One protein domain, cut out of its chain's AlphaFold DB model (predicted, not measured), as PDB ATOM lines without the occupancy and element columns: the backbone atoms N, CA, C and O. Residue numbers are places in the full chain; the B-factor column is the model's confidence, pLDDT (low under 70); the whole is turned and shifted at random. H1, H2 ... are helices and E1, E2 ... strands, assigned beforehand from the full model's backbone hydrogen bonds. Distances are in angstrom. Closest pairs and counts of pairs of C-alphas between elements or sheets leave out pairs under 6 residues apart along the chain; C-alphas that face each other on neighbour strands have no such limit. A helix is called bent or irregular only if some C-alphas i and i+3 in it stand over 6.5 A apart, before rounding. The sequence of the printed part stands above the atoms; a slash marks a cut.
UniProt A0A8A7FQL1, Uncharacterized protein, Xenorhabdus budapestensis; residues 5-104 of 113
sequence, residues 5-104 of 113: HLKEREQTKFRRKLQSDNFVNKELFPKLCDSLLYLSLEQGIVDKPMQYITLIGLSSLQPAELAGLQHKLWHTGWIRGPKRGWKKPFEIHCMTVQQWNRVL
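What this domain is: This is residues 5 to 104 of the 113 residues of an uncharacterized protein of Xenorhabdus budapestensis (UniProt A0A8A7FQL1). Two parallel strands, E1 and E2, run side by side as a narrow ribbon in the middle, with H3 packed on E2 and H2 beside E1; H1 reaches away as an arm whose residues 5 to 10 stick out at one end of the long axis. The short H4 turns off at the last residues of the strands, away from the other helices. The printed part has 100 residues, with the named elements H1, H2, E1, H3, E2 and H4 in chain order, and the class is mixed, helices and strands. It is only just loose, close to compact, with a radius of gyration of the C-alphas of 15.3 A, and its elongated outline spans 53 by 30 by 20 A.

Where its parts are: E1, residues 50 to 56, is 19.3 A long and begins at C-alpha 50 (77.788, 58.233, 97.410). E2, residues 90 to 96, is 20.1 A long. H2, residues 21 to 40, is 25.3 A long, with a kink of 49 degrees near residue 30; it is neither bent nor irregular, but only just: C-alphas 27 and 30 are 6.4 A apart. H3, residues 63 to 74, is 16.3 A long. H1, residues 5 to 19, is 23.3 A long and begins at C-alpha 5 (63.985, 32.283, 69.264); it is irregular, with C-alphas 5 and 8 7.1 A apart. H4, residues 97 to 103, is 10.0 A long and ends at C-alpha 103 (70.844, 60.995, 82.379).

How they stand to each other: E1 and E2 are parallel neighbours at 18 degrees; N 52 and O 91 are 2.8 A apart and N 93 and O 52 2.9 A, within hydrogen-bond range. E1, H3 and E2 form a strand-helix-strand unit, two parallel neighbour strands with a helix between them in the chain, and its crossover is right-handed. The closest C-alphas of H3 and E2, those of Leu 66 and Cys 94, are 5.6 A apart. The closest C-alphas of H2 and E1, those of Ser 35 and Tyr 52, are 7.1 A apart. H2 touches H3 with residues 24 to 29 alone, the closest C-alphas being those of Val 24 and Leu 73 at 6.9 A, at a steep tilt of 57 degrees, the same way. H1 touches H3 with residues 18 to 19 alone, the closest C-alphas being those of Leu 18 and Leu 69 at 7.1 A. H4 touches no helix; its closest C-alpha to E1 is that of Val 97, 5.9 A from that of Leu 55. Every O i to N i+4 pair is within hydrogen-bond range in H3 and H4, against 10 of 11 in H1 and 13 of 16 in H2.

The domain as a whole: The two C-alphas farthest apart, those of His 5 and Gln 43, are 53.0 A apart. The printed part has no cut. The link from H3 to E2, residues 75 to 89, is long. Mean pLDDT of the printed part is 89.4, and no printed residue is under 70.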
ATOM      1  N   HIS A   5      64.964  33.241  68.744       80.31
ATOM      2  CA  HIS A   5      63.985  32.283  69.264       80.31
ATOM      3  C   HIS A   5      64.139  31.978  70.771       80.31
ATOM      4  O   HIS A   5      63.198  31.505  71.398       80.31
ATOM      5  N   LEU A   6      65.302  32.255  71.374       86.00
ATOM      6  CA  LEU A   6      65.535  32.097  72.819       86.00
ATOM      7  C   LEU A   6      65.373  33.408  73.589       86.00
ATOM      8  O   LEU A   6      65.320  33.399  74.819       86.00
ATOM      9  N   LYS A   7      65.298  34.539  72.884       86.50
ATOM     10  CA  LYS A   7      65.333  35.870  73.487       86.50
ATOM     11  C   LYS A   7      64.186  36.075  74.472       86.50
ATOM     12  O   LYS A   7      64.437  36.460  75.608       86.50
ATOM     13  N   GLU A   8      62.954  35.767  74.082       88.31
ATOM     14  CA  GLU A   8      61.780  35.926  74.953       88.31
ATOM     15  C   GLU A   8      61.845  35.029  76.190       88.31
ATOM     16  O   GLU A   8      61.558  35.471  77.308       88.31
ATOM     17  N   ARG A   9      62.288  33.781  76.008       90.50
ATOM     18  CA  ARG A   9      62.463  32.819  77.098       90.50
ATOM     19  C   ARG A   9      63.494  33.315  78.110       90.50
ATOM     20  O   ARG A   9      63.203  33.342  79.306       90.50
ATOM     21  N   GLU A  10      64.667  33.742  77.649       90.88
ATOM     22  CA  GLU A  10      65.736  34.233  78.527       90.88
ATOM     23  C   GLU A  10      65.377  35.567  79.189       90.88
ATOM     24  O   GLU A  10      65.654  35.760  80.372       90.88
ATOM     25  N   GLN A  11      64.684  36.467  78.487       90.75
ATOM     26  CA  GLN A  11      64.168  37.703  79.083       90.75
ATOM     27  C   GLN A  11      63.142  37.418  80.181       90.75
ATOM     28  O   GLN A  11      63.213  38.004  81.261       90.75
ATOM     29  N   THR A  12      62.217  36.489  79.942       91.12
ATOM     30  CA  THR A  12      61.209  36.084  80.932       91.12
ATOM     31  C   THR A  12      61.863  35.434  82.148       91.12
ATOM     32  O   THR A  12      61.538  35.770  83.288       91.12
ATOM     33  N   LYS A  13      62.841  34.552  81.923       91.75
ATOM     34  CA  LYS A  13      63.654  33.948  82.984       91.75
ATOM     35  C   LYS A  13      64.387  35.013  83.800       91.75
ATOM     36  O   LYS A  13      64.382  34.949  85.028       91.75
ATOM     37  N   PHE A  14      64.968  36.014  83.140       91.25
ATOM     38  CA  PHE A  14      65.655  37.113  83.811       91.25
ATOM     39  C   PHE A  14      64.700  37.995  84.629       91.25
ATOM     40  O   PHE A  14      65.023  38.324  85.767       91.25
ATOM     41  N   ARG A  15      63.499  38.314  84.123       91.62
ATOM     42  CA  ARG A  15      62.471  39.041  84.895       91.62
ATOM     43  C   ARG A  15      62.060  38.291  86.160       91.62
ATOM     44  O   ARG A  15      62.035  38.873  87.240       91.62
ATOM     45  N   ARG A  16      61.824  36.979  86.058       90.81
ATOM     46  CA  ARG A  16      61.536  36.135  87.234       90.81
ATOM     47  C   ARG A  16      62.696  36.139  88.230       90.81
ATOM     48  O   ARG A  16      62.480  36.232  89.433       90.81
ATOM     49  N   LYS A  17      63.935  36.087  87.730       90.62
ATOM     50  CA  LYS A  17      65.141  36.186  88.559       90.62
ATOM     51  C   LYS A  17      65.219  37.535  89.285       90.62
ATOM     52  O   LYS A  17      65.449  37.527  90.488       90.62
ATOM     53  N   LEU A  18      64.961  38.658  88.608       87.88
ATOM     54  CA  LEU A  18      64.937  40.001  89.212       87.88
ATOM     55  C   LEU A  18      63.950  40.119  90.377       87.88
ATOM     56  O   LEU A  18      64.232  40.794  91.361       87.88
ATOM     57  N   GLN A  19      62.803  39.450  90.269       85.00
ATOM     58  CA  GLN A  19      61.782  39.442  91.314       85.00
ATOM     59  C   GLN A  19      62.136  38.515  92.484       85.00
ATOM     60  O   GLN A  19      61.555  38.656  93.559       85.00
ATOM     61  N   SER A  20      63.083  37.592  92.310       87.75
ATOM     62  CA  SER A  20      63.468  36.642  93.352       87.75
ATOM     63  C   SER A  20      64.342  37.288  94.427       87.75
ATOM     64  O   SER A  20      65.282  38.027  94.131       87.75
ATOM     65  N   ASP A  21      64.097  36.932  95.687       86.00
ATOM     66  CA  ASP A  21      64.948  37.380  96.797       86.00
ATOM     67  C   ASP A  21      66.348  36.765  96.716       86.00
ATOM     68  O   ASP A  21      67.325  37.355  97.167       86.00
ATOM     69  N   ASN A  22      66.470  35.606  96.065       88.31
ATOM     70  CA  ASN A  22      67.753  34.957  95.826       88.31
ATOM     71  C   ASN A  22      68.693  35.834  94.985       88.31
ATOM     72  O   ASN A  22      69.876  35.926  95.296       88.31
ATOM     73  N   PHE A  23      68.177  36.510  93.954       88.25
ATOM     74  CA  PHE A  23      68.981  37.429  93.147       88.25
ATOM     75  C   PHE A  23      69.472  38.623  93.967       88.25
ATOM     76  O   PHE A  23      70.658  38.950  93.941       88.25
ATOM     77  N   VAL A  24      68.575  39.238  94.741       86.81
ATOM     78  CA  VAL A  24      68.930  40.364  95.613       86.81
ATOM     79  C   VAL A  24      69.987  39.930  96.623       86.81
ATOM     80  O   VAL A  24      71.053  40.531  96.671       86.81
ATOM     81  N   ASN A  25      69.746  38.849  97.361       87.12
ATOM     82  CA  ASN A  25      70.587  38.450  98.489       87.12
ATOM     83  C   ASN A  25      71.926  37.825  98.076       87.12
ATOM     84  O   ASN A  25      72.913  38.006  98.784       87.12
ATOM     85  N   LYS A  26      71.983  37.082  96.962       88.81
ATOM     86  CA  LYS A  26      73.213  36.382  96.547       88.81
ATOM     87  C   LYS A  26      74.037  37.123  95.508       88.81
ATOM     88  O   LYS A  26      75.236  36.881  95.433       88.81
ATOM     89  N   GLU A  27      73.430  37.984  94.694       89.44
ATOM     90  CA  GLU A  27      74.144  38.625  93.579       89.44
ATOM     91  C   GLU A  27      74.328  40.127  93.787       89.44
ATOM     92  O   GLU A  27      75.434  40.635  93.593       89.44
ATOM     93  N   LEU A  28      73.278  40.845  94.197       89.81
ATOM     94  CA  LEU A  28      73.354  42.302  94.351       89.81
ATOM     95  C   LEU A  28      73.848  42.729  95.732       89.81
ATOM     96  O   LEU A  28      74.681  43.624  95.840       89.81
ATOM     97  N   PHE A  29      73.351  42.087  96.782       89.62
ATOM     98  CA  PHE A  29      73.635  42.459  98.160       89.62
ATOM     99  C   PHE A  29      75.130  42.388  98.518       89.62
ATOM    100  O   PHE A  29      75.608  43.348  99.116       89.62
ATOM    101  N   PRO A  30      75.915  41.375  98.096       91.00
ATOM    102  CA  PRO A  30      77.357  41.382  98.350       91.00
ATOM    103  C   PRO A  30      78.063  42.623  97.781       91.00
ATOM    104  O   PRO A  30      78.874  43.236  98.463       91.00
ATOM    105  N   LYS A  31      77.683  43.066  96.574       91.81
ATOM    106  CA  LYS A  31      78.241  44.278  95.942       91.81
ATOM    107  C   LYS A  31      77.799  45.560  96.650       91.81
ATOM    108  O   LYS A  31      78.550  46.532  96.724       91.81
ATOM    109  N   LEU A  32      76.571  45.565  97.165       91.81
ATOM    110  CA  LEU A  32      76.075  46.650  98.001       91.81
ATOM    111  C   LEU A  32      76.865  46.729  99.315       91.81
ATOM    112  O   LEU A  32      77.261  47.824  99.703       91.81
ATOM    113  N   CYS A  33      77.153  45.597  99.966       90.62
ATOM    114  CA  CYS A  33      77.959  45.555 101.188       90.62
ATOM    115  C   CYS A  33      79.329  46.202 101.003       90.62
ATOM    116  O   CYS A  33      79.712  47.013 101.838       90.62
ATOM    117  N   ASP A  34      80.023  45.924  99.898       90.00
ATOM    118  CA  ASP A  34      81.315  46.556  99.597       90.00
ATOM    119  C   ASP A  34      81.201  48.092  99.566       90.00
ATOM    120  O   ASP A  34      82.043  48.813 100.105       90.00
ATOM    121  N   SER A  35      80.102  48.602  99.002       91.00
ATOM    122  CA  SER A  35      79.815  50.040  98.964       91.00
ATOM    123  C   SER A  35      79.512  50.609 100.356       91.00
ATOM    124  O   SER A  35      79.968  51.700 100.690       91.00
ATOM    125  N   LEU A  36      78.783  49.867 101.193       90.50
ATOM    126  CA  LEU A  36      78.482  50.264 102.573       90.50
ATOM    127  C   LEU A  36      79.720  50.212 103.482       90.50
ATOM    128  O   LEU A  36      79.861  51.038 104.382       90.50
ATOM    129  N   LEU A  37      80.645  49.283 103.233       89.19
ATOM    130  CA  LEU A  37      81.939  49.245 103.913       89.19
ATOM    131  C   LEU A  37      82.755  50.490 103.568       89.19
ATOM    132  O   LEU A  37      83.263  51.144 104.475       89.19
ATOM    133  N   TYR A  38      82.796  50.884 102.294       87.50
ATOM    134  CA  TYR A  38      83.414  52.147 101.892       87.50
ATOM    135  C   TYR A  38      82.743  53.358 102.565       87.50
ATOM    136  O   TYR A  38      83.428  54.244 103.070       87.50
ATOM    137  N   LEU A  39      81.409  53.364 102.654       88.25
ATOM    138  CA  LEU A  39      80.634  54.401 103.345       88.25
ATOM    139  C   LEU A  39      80.950  54.497 104.850       88.25
ATOM    140  O   LEU A  39      80.803  55.563 105.449       88.25
ATOM    141  N   SER A  40      81.390  53.395 105.464       86.38
ATOM    142  CA  SER A  40      81.766  53.340 106.881       86.38
ATOM    143  C   SER A  40      83.128  53.973 107.189       86.38
ATOM    144  O   SER A  40      83.402  54.278 108.353       86.38
ATOM    145  N   LEU A  41      83.965  54.186 106.167       86.94
ATOM    146  CA  LEU A  41      85.287  54.783 106.319       86.94
ATOM    147  C   LEU A  41      85.159  56.285 106.596       86.94
ATOM    148  O   LEU A  41      84.517  57.033 105.861       86.94
ATOM    149  N   GLU A  42      85.797  56.741 107.669       80.62
ATOM    150  CA  GLU A  42      85.709  58.142 108.108       80.62
ATOM    151  C   GLU A  42      86.976  58.948 107.833       80.62
ATOM    152  O   GLU A  42      86.945  60.174 107.854       80.62
ATOM    153  N   GLN A  43      88.091  58.268 107.589       83.00
ATOM    154  CA  GLN A  43      89.400  58.876 107.394       83.00
ATOM    155  C   GLN A  43      89.987  58.404 106.067       83.00
ATOM    156  O   GLN A  43      89.735  57.281 105.631       83.00
ATOM    157  N   GLY A  44      90.757  59.273 105.412       81.75
ATOM    158  CA  GLY A  44      91.436  58.948 104.155       81.75
ATOM    159  C   GLY A  44      90.534  58.893 102.918       81.75
ATOM    160  O   GLY A  44      91.027  58.578 101.840       81.75
ATOM    161  N   ILE A  45      89.242  59.226 103.036       82.25
ATOM    162  CA  ILE A  45      88.322  59.295 101.895       82.25
ATOM    163  C   ILE A  45      87.583  60.628 101.824       82.25
ATOM    164  O   ILE A  45      87.151  61.177 102.837       82.25
ATOM    165  N   VAL A  46      87.399  61.127 100.601       83.88
ATOM    166  CA  VAL A  46      86.726  62.404 100.332       83.88
ATOM    167  C   VAL A  46      85.291  62.378 100.860       83.88
ATOM    168  O   VAL A  46      84.572  61.385 100.705       83.88
ATOM    169  N   ASP A  47      84.868  63.478 101.477       84.75
ATOM    170  CA  ASP A  47      83.498  63.656 101.945       84.75
ATOM    171  C   ASP A  47      82.583  64.105 100.797       84.75
ATOM    172  O   ASP A  47      82.432  65.290 100.506       84.75
ATOM    173  N   LYS A  48      82.052  63.126 100.060       87.62
ATOM    174  CA  LYS A  48      81.125  63.325  98.943       87.62
ATOM    175  C   LYS A  48      79.930  62.381  99.085       87.62
ATOM    176  O   LYS A  48      80.123  61.256  99.556       87.62
ATOM    177  N   PRO A  49      78.731  62.796  98.632       89.25
ATOM    178  CA  PRO A  49      77.596  61.894  98.487       89.25
ATOM    179  C   PRO A  49      77.980  60.664  97.664       89.25
ATOM    180  O   PRO A  49      78.671  60.782  96.649       89.25
ATOM    181  N   MET A  50      77.527  59.492  98.098       90.44
ATOM    182  CA  MET A  50      77.788  58.233  97.410       90.44
ATOM    183  C   MET A  50      76.491  57.673  96.832       90.44
ATOM    184  O   MET A  50      75.446  57.678  97.478       90.44
ATOM    185  N   GLN A  51      76.562  57.164  95.607       91.62
ATOM    186  CA  GLN A  51      75.427  56.548  94.930       91.62
ATOM    187  C   GLN A  51      75.794  55.124  94.517       91.62
ATOM    188  O   GLN A  51      76.805  54.906  93.850       91.62
ATOM    189  N   TYR A  52      74.966  54.153  94.897       93.44
ATOM    190  CA  TYR A  52      75.047  52.782  94.408       93.44
ATOM    191  C   TYR A  52      74.064  52.602  93.253       93.44
ATOM    192  O   TYR A  52      72.847  52.651  93.436       93.44
ATOM    193  N   ILE A  53      74.595  52.402  92.048       94.06
ATOM    194  CA  ILE A  53      73.800  52.393  90.819       94.06
ATOM    195  C   ILE A  53      73.858  51.004  90.185       94.06
ATOM    196  O   ILE A  53      74.909  50.547  89.741       94.06
ATOM    197  N   THR A  54      72.709  50.333  90.112       93.69
ATOM    198  CA  THR A  54      72.568  49.046  89.422       93.69
ATOM    199  C   THR A  54      72.080  49.275  87.995       93.69
ATOM    200  O   THR A  54      70.928  49.656  87.773       93.69
ATOM    201  N   LEU A  55      72.954  49.013  87.019       93.69
ATOM    202  CA  LEU A  55      72.633  49.117  85.595       93.69
ATOM    203  C   LEU A  55      72.127  47.791  85.038       93.69
ATOM    204  O   LEU A  55      72.835  46.783  85.030       93.69
ATOM    205  N   ILE A  56      70.906  47.805  84.509       92.44
ATOM    206  CA  ILE A  56      70.244  46.613  83.995       92.44
ATOM    207  C   ILE A  56      70.214  46.617  82.472       92.44
ATOM    208  O   ILE A  56      69.873  47.592  81.801       92.44
ATOM    209  N   GLY A  57      70.583  45.469  81.914       91.00
ATOM    210  CA  GLY A  57      70.706  45.291  80.479       91.00
ATOM    211  C   GLY A  57      69.439  45.006  79.707       91.00
ATOM    212  O   GLY A  57      69.499  44.980  78.479       91.00
ATOM    213  N   LEU A  58      68.341  44.745  80.401       90.81
ATOM    214  CA  LEU A  58      67.056  44.487  79.786       90.81
ATOM    215  C   LEU A  58      66.336  45.824  79.599       90.81
ATOM    216  O   LEU A  58      65.784  46.368  80.548       90.81
ATOM    217  N   SER A  59      66.373  46.364  78.380       87.69
ATOM    218  CA  SER A  59      65.768  47.664  78.050       87.69
ATOM    219  C   SER A  59      64.245  47.677  78.180       87.69
ATOM    220  O   SER A  59      63.663  48.726  78.413       87.69
ATOM    221  N   SER A  60      63.597  46.518  78.065       89.31
ATOM    222  CA  SER A  60      62.144  46.355  78.162       89.31
ATOM    223  C   SER A  60      61.625  46.216  79.599       89.31
ATOM    224  O   SER A  60      60.539  45.662  79.796       89.31
ATOM    225  N   LEU A  61      62.416  46.605  80.604       90.69
ATOM    226  CA  LEU A  61      61.961  46.632  81.994       90.69
ATOM    227  C   LEU A  61      61.053  47.828  82.235       90.69
ATOM    228  O   LEU A  61      61.371  48.953  81.852       90.69
ATOM    229  N   GLN A  62      59.940  47.569  82.908       90.12
ATOM    230  CA  GLN A  62      58.997  48.600  83.298       90.12
ATOM    231  C   GLN A  62      59.526  49.391  84.503       90.12
ATOM    232  O   GLN A  62      60.220  48.826  85.355       90.12
ATOM    233  N   PRO A  63      59.151  50.677  84.648       90.06
ATOM    234  CA  PRO A  63      59.528  51.482  85.810       90.06
ATOM    235  C   PRO A  63      59.170  50.823  87.150       90.06
ATOM    236  O   PRO A  63      59.959  50.870  88.088       90.06
ATOM    237  N   ALA A  64      58.025  50.137  87.219       91.19
ATOM    238  CA  ALA A  64      57.592  49.417  88.415       91.19
ATOM    239  C   ALA A  64      58.528  48.253  88.792       91.19
ATOM    240  O   ALA A  64      58.776  48.021  89.973       91.19
ATOM    241  N   GLU A  65      59.089  47.544  87.806       92.00
ATOM    242  CA  GLU A  65      60.042  46.453  88.055       92.00
ATOM    243  C   GLU A  65      61.353  46.995  88.648       92.00
ATOM    244  O   GLU A  65      61.905  46.412  89.582       92.00
ATOM    245  N   LEU A  66      61.827  48.140  88.145       93.31
ATOM    246  CA  LEU A  66      63.020  48.822  88.657       93.31
ATOM    247  C   LEU A  66      62.798  49.377  90.068       93.31
ATOM    248  O   LEU A  66      63.640  49.171  90.942       93.31
ATOM    249  N   ALA A  67      61.654  50.025  90.300       92.56
ATOM    250  CA  ALA A  67      61.276  50.550  91.609       92.56
ATOM    251  C   ALA A  67      61.150  49.426  92.649       92.56
ATOM    252  O   ALA A  67      61.654  49.558  93.762       92.56
ATOM    253  N   GLY A  68      60.557  48.289  92.270       92.44
ATOM    254  CA  GLY A  68      60.487  47.103  93.123       92.44
ATOM    255  C   GLY A  68      61.872  46.576  93.507       92.44
ATOM    256  O   GLY A  68      62.114  46.276  94.675       92.44
ATOM    257  N   LEU A  69      62.811  46.519  92.556       92.50
ATOM    258  CA  LEU A  69      64.190  46.113  92.839       92.50
ATOM    259  C   LEU A  69      64.905  47.097  93.773       92.50
ATOM    260  O   LEU A  69      65.543  46.679  94.739       92.50
ATOM    261  N   GLN A  70      64.790  48.398  93.498       93.69
ATOM    262  CA  GLN A  70      65.362  49.449  94.338       93.69
ATOM    263  C   GLN A  70      64.810  49.377  95.763       93.69
ATOM    264  O   GLN A  70      65.581  49.398  96.721       93.69
ATOM    265  N   HIS A  71      63.494  49.203  95.908       92.25
ATOM    266  CA  HIS A  71      62.844  49.040  97.202       92.25
ATOM    267  C   HIS A  71      63.396  47.829  97.962       92.25
ATOM    268  O   HIS A  71      63.719  47.950  99.144       92.25
ATOM    269  N   LYS A  72      63.552  46.672  97.303       91.06
ATOM    270  CA  LYS A  72      64.133  45.472  97.930       91.06
ATOM    271  C   LYS A  72      65.556  45.711  98.435       91.06
ATOM    272  O   LYS A  72      65.862  45.322  99.556       91.06
ATOM    273  N   LEU A  73      66.404  46.371  97.643       90.44
ATOM    274  CA  LEU A  73      67.777  46.698  98.045       90.44
ATOM    275  C   LEU A  73      67.817  47.674  99.225       90.44
ATOM    276  O   LEU A  73      68.577  47.466 100.172       90.44
ATOM    277  N   TRP A  74      66.970  48.705  99.194       90.75
ATOM    278  CA  TRP A  74      66.891  49.718 100.246       90.75
ATOM    279  C   TRP A  74      66.467  49.140 101.600       90.75
ATOM    280  O   TRP A  74      66.925  49.586 102.646       90.75
ATOM    281  N   HIS A  75      65.627  48.106 101.587       89.12
ATOM    282  CA  HIS A  75      65.127  47.454 102.799       89.12
ATOM    283  C   HIS A  75      66.006  46.296 103.286       89.12
ATOM    284  O   HIS A  75      65.620  45.573 104.206       89.12
ATOM    285  N   THR A  76      67.203  46.123 102.721       84.88
ATOM    286  CA  THR A  76      68.194  45.209 103.296       84.88
ATOM    287  C   THR A  76      68.656  45.729 104.661       84.88
ATOM    288  O   THR A  76      68.838  46.931 104.864       84.88
ATOM    289  N   GLY A  77      68.854  44.827 105.629       80.12
ATOM    290  CA  GLY A  77      69.135  45.211 107.021       80.12
ATOM    291  C   GLY A  77      70.389  46.077 107.206       80.12
ATOM    292  O   GLY A  77      70.473  46.836 108.167       80.12
ATOM    293  N   TRP A  78      71.329  46.013 106.262       83.75
ATOM    294  CA  TRP A  78      72.583  46.760 106.306       83.75
ATOM    295  C   TRP A  78      72.428  48.230 105.929       83.75
ATOM    296  O   TRP A  78      73.200  49.041 106.420       83.75
ATOM    297  N   ILE A  79      71.419  48.605 105.132       86.12
ATOM    298  CA  ILE A  79      71.213  49.999 104.698       86.12
ATOM    299  C   ILE A  79      70.905  50.934 105.862       86.12
ATOM    300  O   ILE A  79      71.223  52.116 105.796       86.12
ATOM    301  N   ARG A  80      70.352  50.420 106.963       84.44
ATOM    302  CA  ARG A  80      70.148  51.212 108.187       84.44
ATOM    303  C   ARG A  80      71.465  51.670 108.814       84.44
ATOM    304  O   ARG A  80      71.478  52.647 109.555       84.44
ATOM    305  N   GLY A  81      72.551  50.974 108.496       85.38
ATOM    306  CA  GLY A  81      73.877  51.279 108.987       85.38
ATOM    307  C   GLY A  81      74.049  51.039 110.483       85.38
ATOM    308  O   GLY A  81      73.223  50.395 111.136       85.38
ATOM    309  N   PRO A  82      75.171  51.515 111.040       85.44
ATOM    310  CA  PRO A  82      75.430  51.432 112.471       85.44
ATOM    311  C   PRO A  82      74.460  52.332 113.251       85.44
ATOM    312  O   PRO A  82      73.862  53.245 112.695       85.44
ATOM    313  N   LYS A  83      74.362  52.154 114.577       85.38
ATOM    314  CA  LYS A  83      73.492  52.981 115.448       85.38
ATOM    315  C   LYS A  83      73.709  54.495 115.301       85.38
ATOM    316  O   LYS A  83      72.781  55.265 115.501       85.38
ATOM    317  N   ARG A  84      74.930  54.908 114.952       84.12
ATOM    318  CA  ARG A  84      75.303  56.309 114.686       84.12
ATOM    319  C   ARG A  84      74.819  56.844 113.328       84.12
ATOM    320  O   ARG A  84      75.059  58.006 113.028       84.12
ATOM    321  N   GLY A  85      74.195  56.002 112.508       84.88
ATOM    322  CA  GLY A  85      73.841  56.295 111.124       84.88
ATOM    323  C   GLY A  85      75.047  56.334 110.184       84.88
ATOM    324  O   GLY A  85      76.195  56.096 110.572       84.88
ATOM    325  N   TRP A  86      74.774  56.633 108.917       87.00
ATOM    326  CA  TRP A  86      75.806  56.938 107.933       87.00
ATOM    327  C   TRP A  86      76.208  58.403 108.036       87.00
ATOM    328  O   TRP A  86      75.350  59.277 108.113       87.00
ATOM    329  N   LYS A  87      77.515  58.681 108.005       83.62
ATOM    330  CA  LYS A  87      78.016  60.062 108.023       83.62
ATOM    331  C   LYS A  87      77.839  60.785 106.687       83.62
ATOM    332  O   LYS A  87      77.799  62.008 106.676       83.62
ATOM    333  N   LYS A  88      77.738  60.042 105.580       87.06
ATOM    334  CA  LYS A  88      77.610  60.597 104.228       87.06
ATOM    335  C   LYS A  88      76.247  60.252 103.634       87.06
ATOM    336  O   LYS A  88      75.745  59.156 103.905       87.06
ATOM    337  N   PRO A  89      75.671  61.131 102.796       88.81
ATOM    338  CA  PRO A  89      74.481  60.797 102.031       88.81
ATOM    339  C   PRO A  89      74.737  59.568 101.155       88.81
ATOM    340  O   PRO A  89      75.776  59.475 100.493       88.81
ATOM    341  N   PHE A  90      73.782  58.643 101.157       90.75
ATOM    342  CA  PHE A  90      73.843  57.418 100.375       90.75
ATOM    343  C   PHE A  90      72.512  57.171  99.675       90.75
ATOM    344  O   PHE A  90      71.465  57.166 100.319       90.75
ATOM    345  N   GLU A  91      72.558  56.934  98.368       92.25
ATOM    346  CA  GLU A  91      71.376  56.626  97.563       92.25
ATOM    347  C   GLU A  91      71.566  55.342  96.761       92.25
ATOM    348  O   GLU A  91      72.666  55.033  96.295       92.25
ATOM    349  N   ILE A  92      70.467  54.618  96.549       93.62
ATOM    350  CA  ILE A  92      70.414  53.461  95.653       93.62
ATOM    351  C   ILE A  92      69.567  53.818  94.443       93.62
ATOM    352  O   ILE A  92      68.421  54.234  94.598       93.62
ATOM    353  N   HIS A  93      70.098  53.552  93.253       94.44
ATOM    354  CA  HIS A  93      69.389  53.723  91.990       94.44
ATOM    355  C   HIS A  93      69.394  52.422  91.187       94.44
ATOM    356  O   HIS A  93      70.430  51.768  91.038       94.44
ATOM    357  N   CYS A  94      68.246  52.066  90.615       94.56
ATOM    358  CA  CYS A  94      68.115  50.959  89.666       94.56
ATOM    359  C   CYS A  94      67.619  51.502  88.328       94.56
ATOM    360  O   CYS A  94      66.536  52.079  88.257       94.56
ATOM    361  N   MET A  95      68.381  51.301  87.254       94.56
ATOM    362  CA  MET A  95      68.000  51.817  85.938       94.56
ATOM    363  C   MET A  95      68.484  50.934  84.796       94.56
ATOM    364  O   MET A  95      69.437  50.166  84.918       94.56
ATOM    365  N   THR A  96      67.827  51.050  83.649       94.81
ATOM    366  CA  THR A  96      68.311  50.449  82.406       94.81
ATOM    367  C   THR A  96      69.513  51.214  81.858       94.81
ATOM    368  O   THR A  96      69.682  52.409  82.102       94.81
ATOM    369  N   VAL A  97      70.310  50.550  81.021       93.44
ATOM    370  CA  VAL A  97      71.392  51.207  80.263       93.44
ATOM    371  C   VAL A  97      70.877  52.391  79.431       93.44
ATOM    372  O   VAL A  97      71.556  53.405  79.310       93.44
ATOM    373  N   GLN A  98      69.662  52.293  78.886       92.06
ATOM    374  CA  GLN A  98      69.067  53.381  78.111       92.06
ATOM    375  C   GLN A  98      68.757  54.604  78.982       92.06
ATOM    376  O   GLN A  98      68.996  55.729  78.555       92.06
ATOM    377  N   GLN A  99      68.235  54.395  80.194       93.44
ATOM    378  CA  GLN A  99      67.999  55.479  81.152       93.44
ATOM    379  C   GLN A  99      69.317  56.114  81.606       93.44
ATOM    380  O   GLN A  99      69.421  57.335  81.597       93.44
ATOM    381  N   TRP A 100      70.342  55.307  81.897       94.69
ATOM    382  CA  TRP A 100      71.677  55.804  82.236       94.69
ATOM    383  C   TRP A 100      72.254  56.712  81.147       94.69
ATOM    384  O   TRP A 100      72.606  57.851  81.427       94.69
ATOM    385  N   ASN A 101      72.265  56.251  79.892       94.62
ATOM    386  CA  ASN A 101      72.809  57.027  78.771       94.62
ATOM    387  C   ASN A 101      72.046  58.339  78.515       94.62
ATOM    388  O   ASN A 101      72.601  59.253  77.913       94.62
ATOM    389  N   ARG A 102      70.781  58.441  78.948       92.94
ATOM    390  CA  ARG A 102      69.997  59.684  78.871       92.94
ATOM    391  C   ARG A 102      70.347  60.665  79.985       92.94
ATOM    392  O   ARG A 102      70.376  61.862  79.735       92.94
ATOM    393  N   VAL A 103      70.570  60.163  81.199       92.81
ATOM    394  CA  VAL A 103      70.844  60.995  82.379       92.81
ATOM    395  C   VAL A 103      72.306  61.440  82.414       92.81
ATOM    396  O   VAL A 103      72.587  62.601  82.689       92.81
ATOM    397  N   LEU A 104      73.240  60.534  82.115       92.50
ATOM    398  CA  LEU A 104      74.675  60.754  82.270       92.50
ATOM    399  C   LEU A 104      75.381  60.783  80.908       92.50
ATOM    400  O   LEU A 104      76.090  59.856  80.512       92.50
TER     401      LEU A 104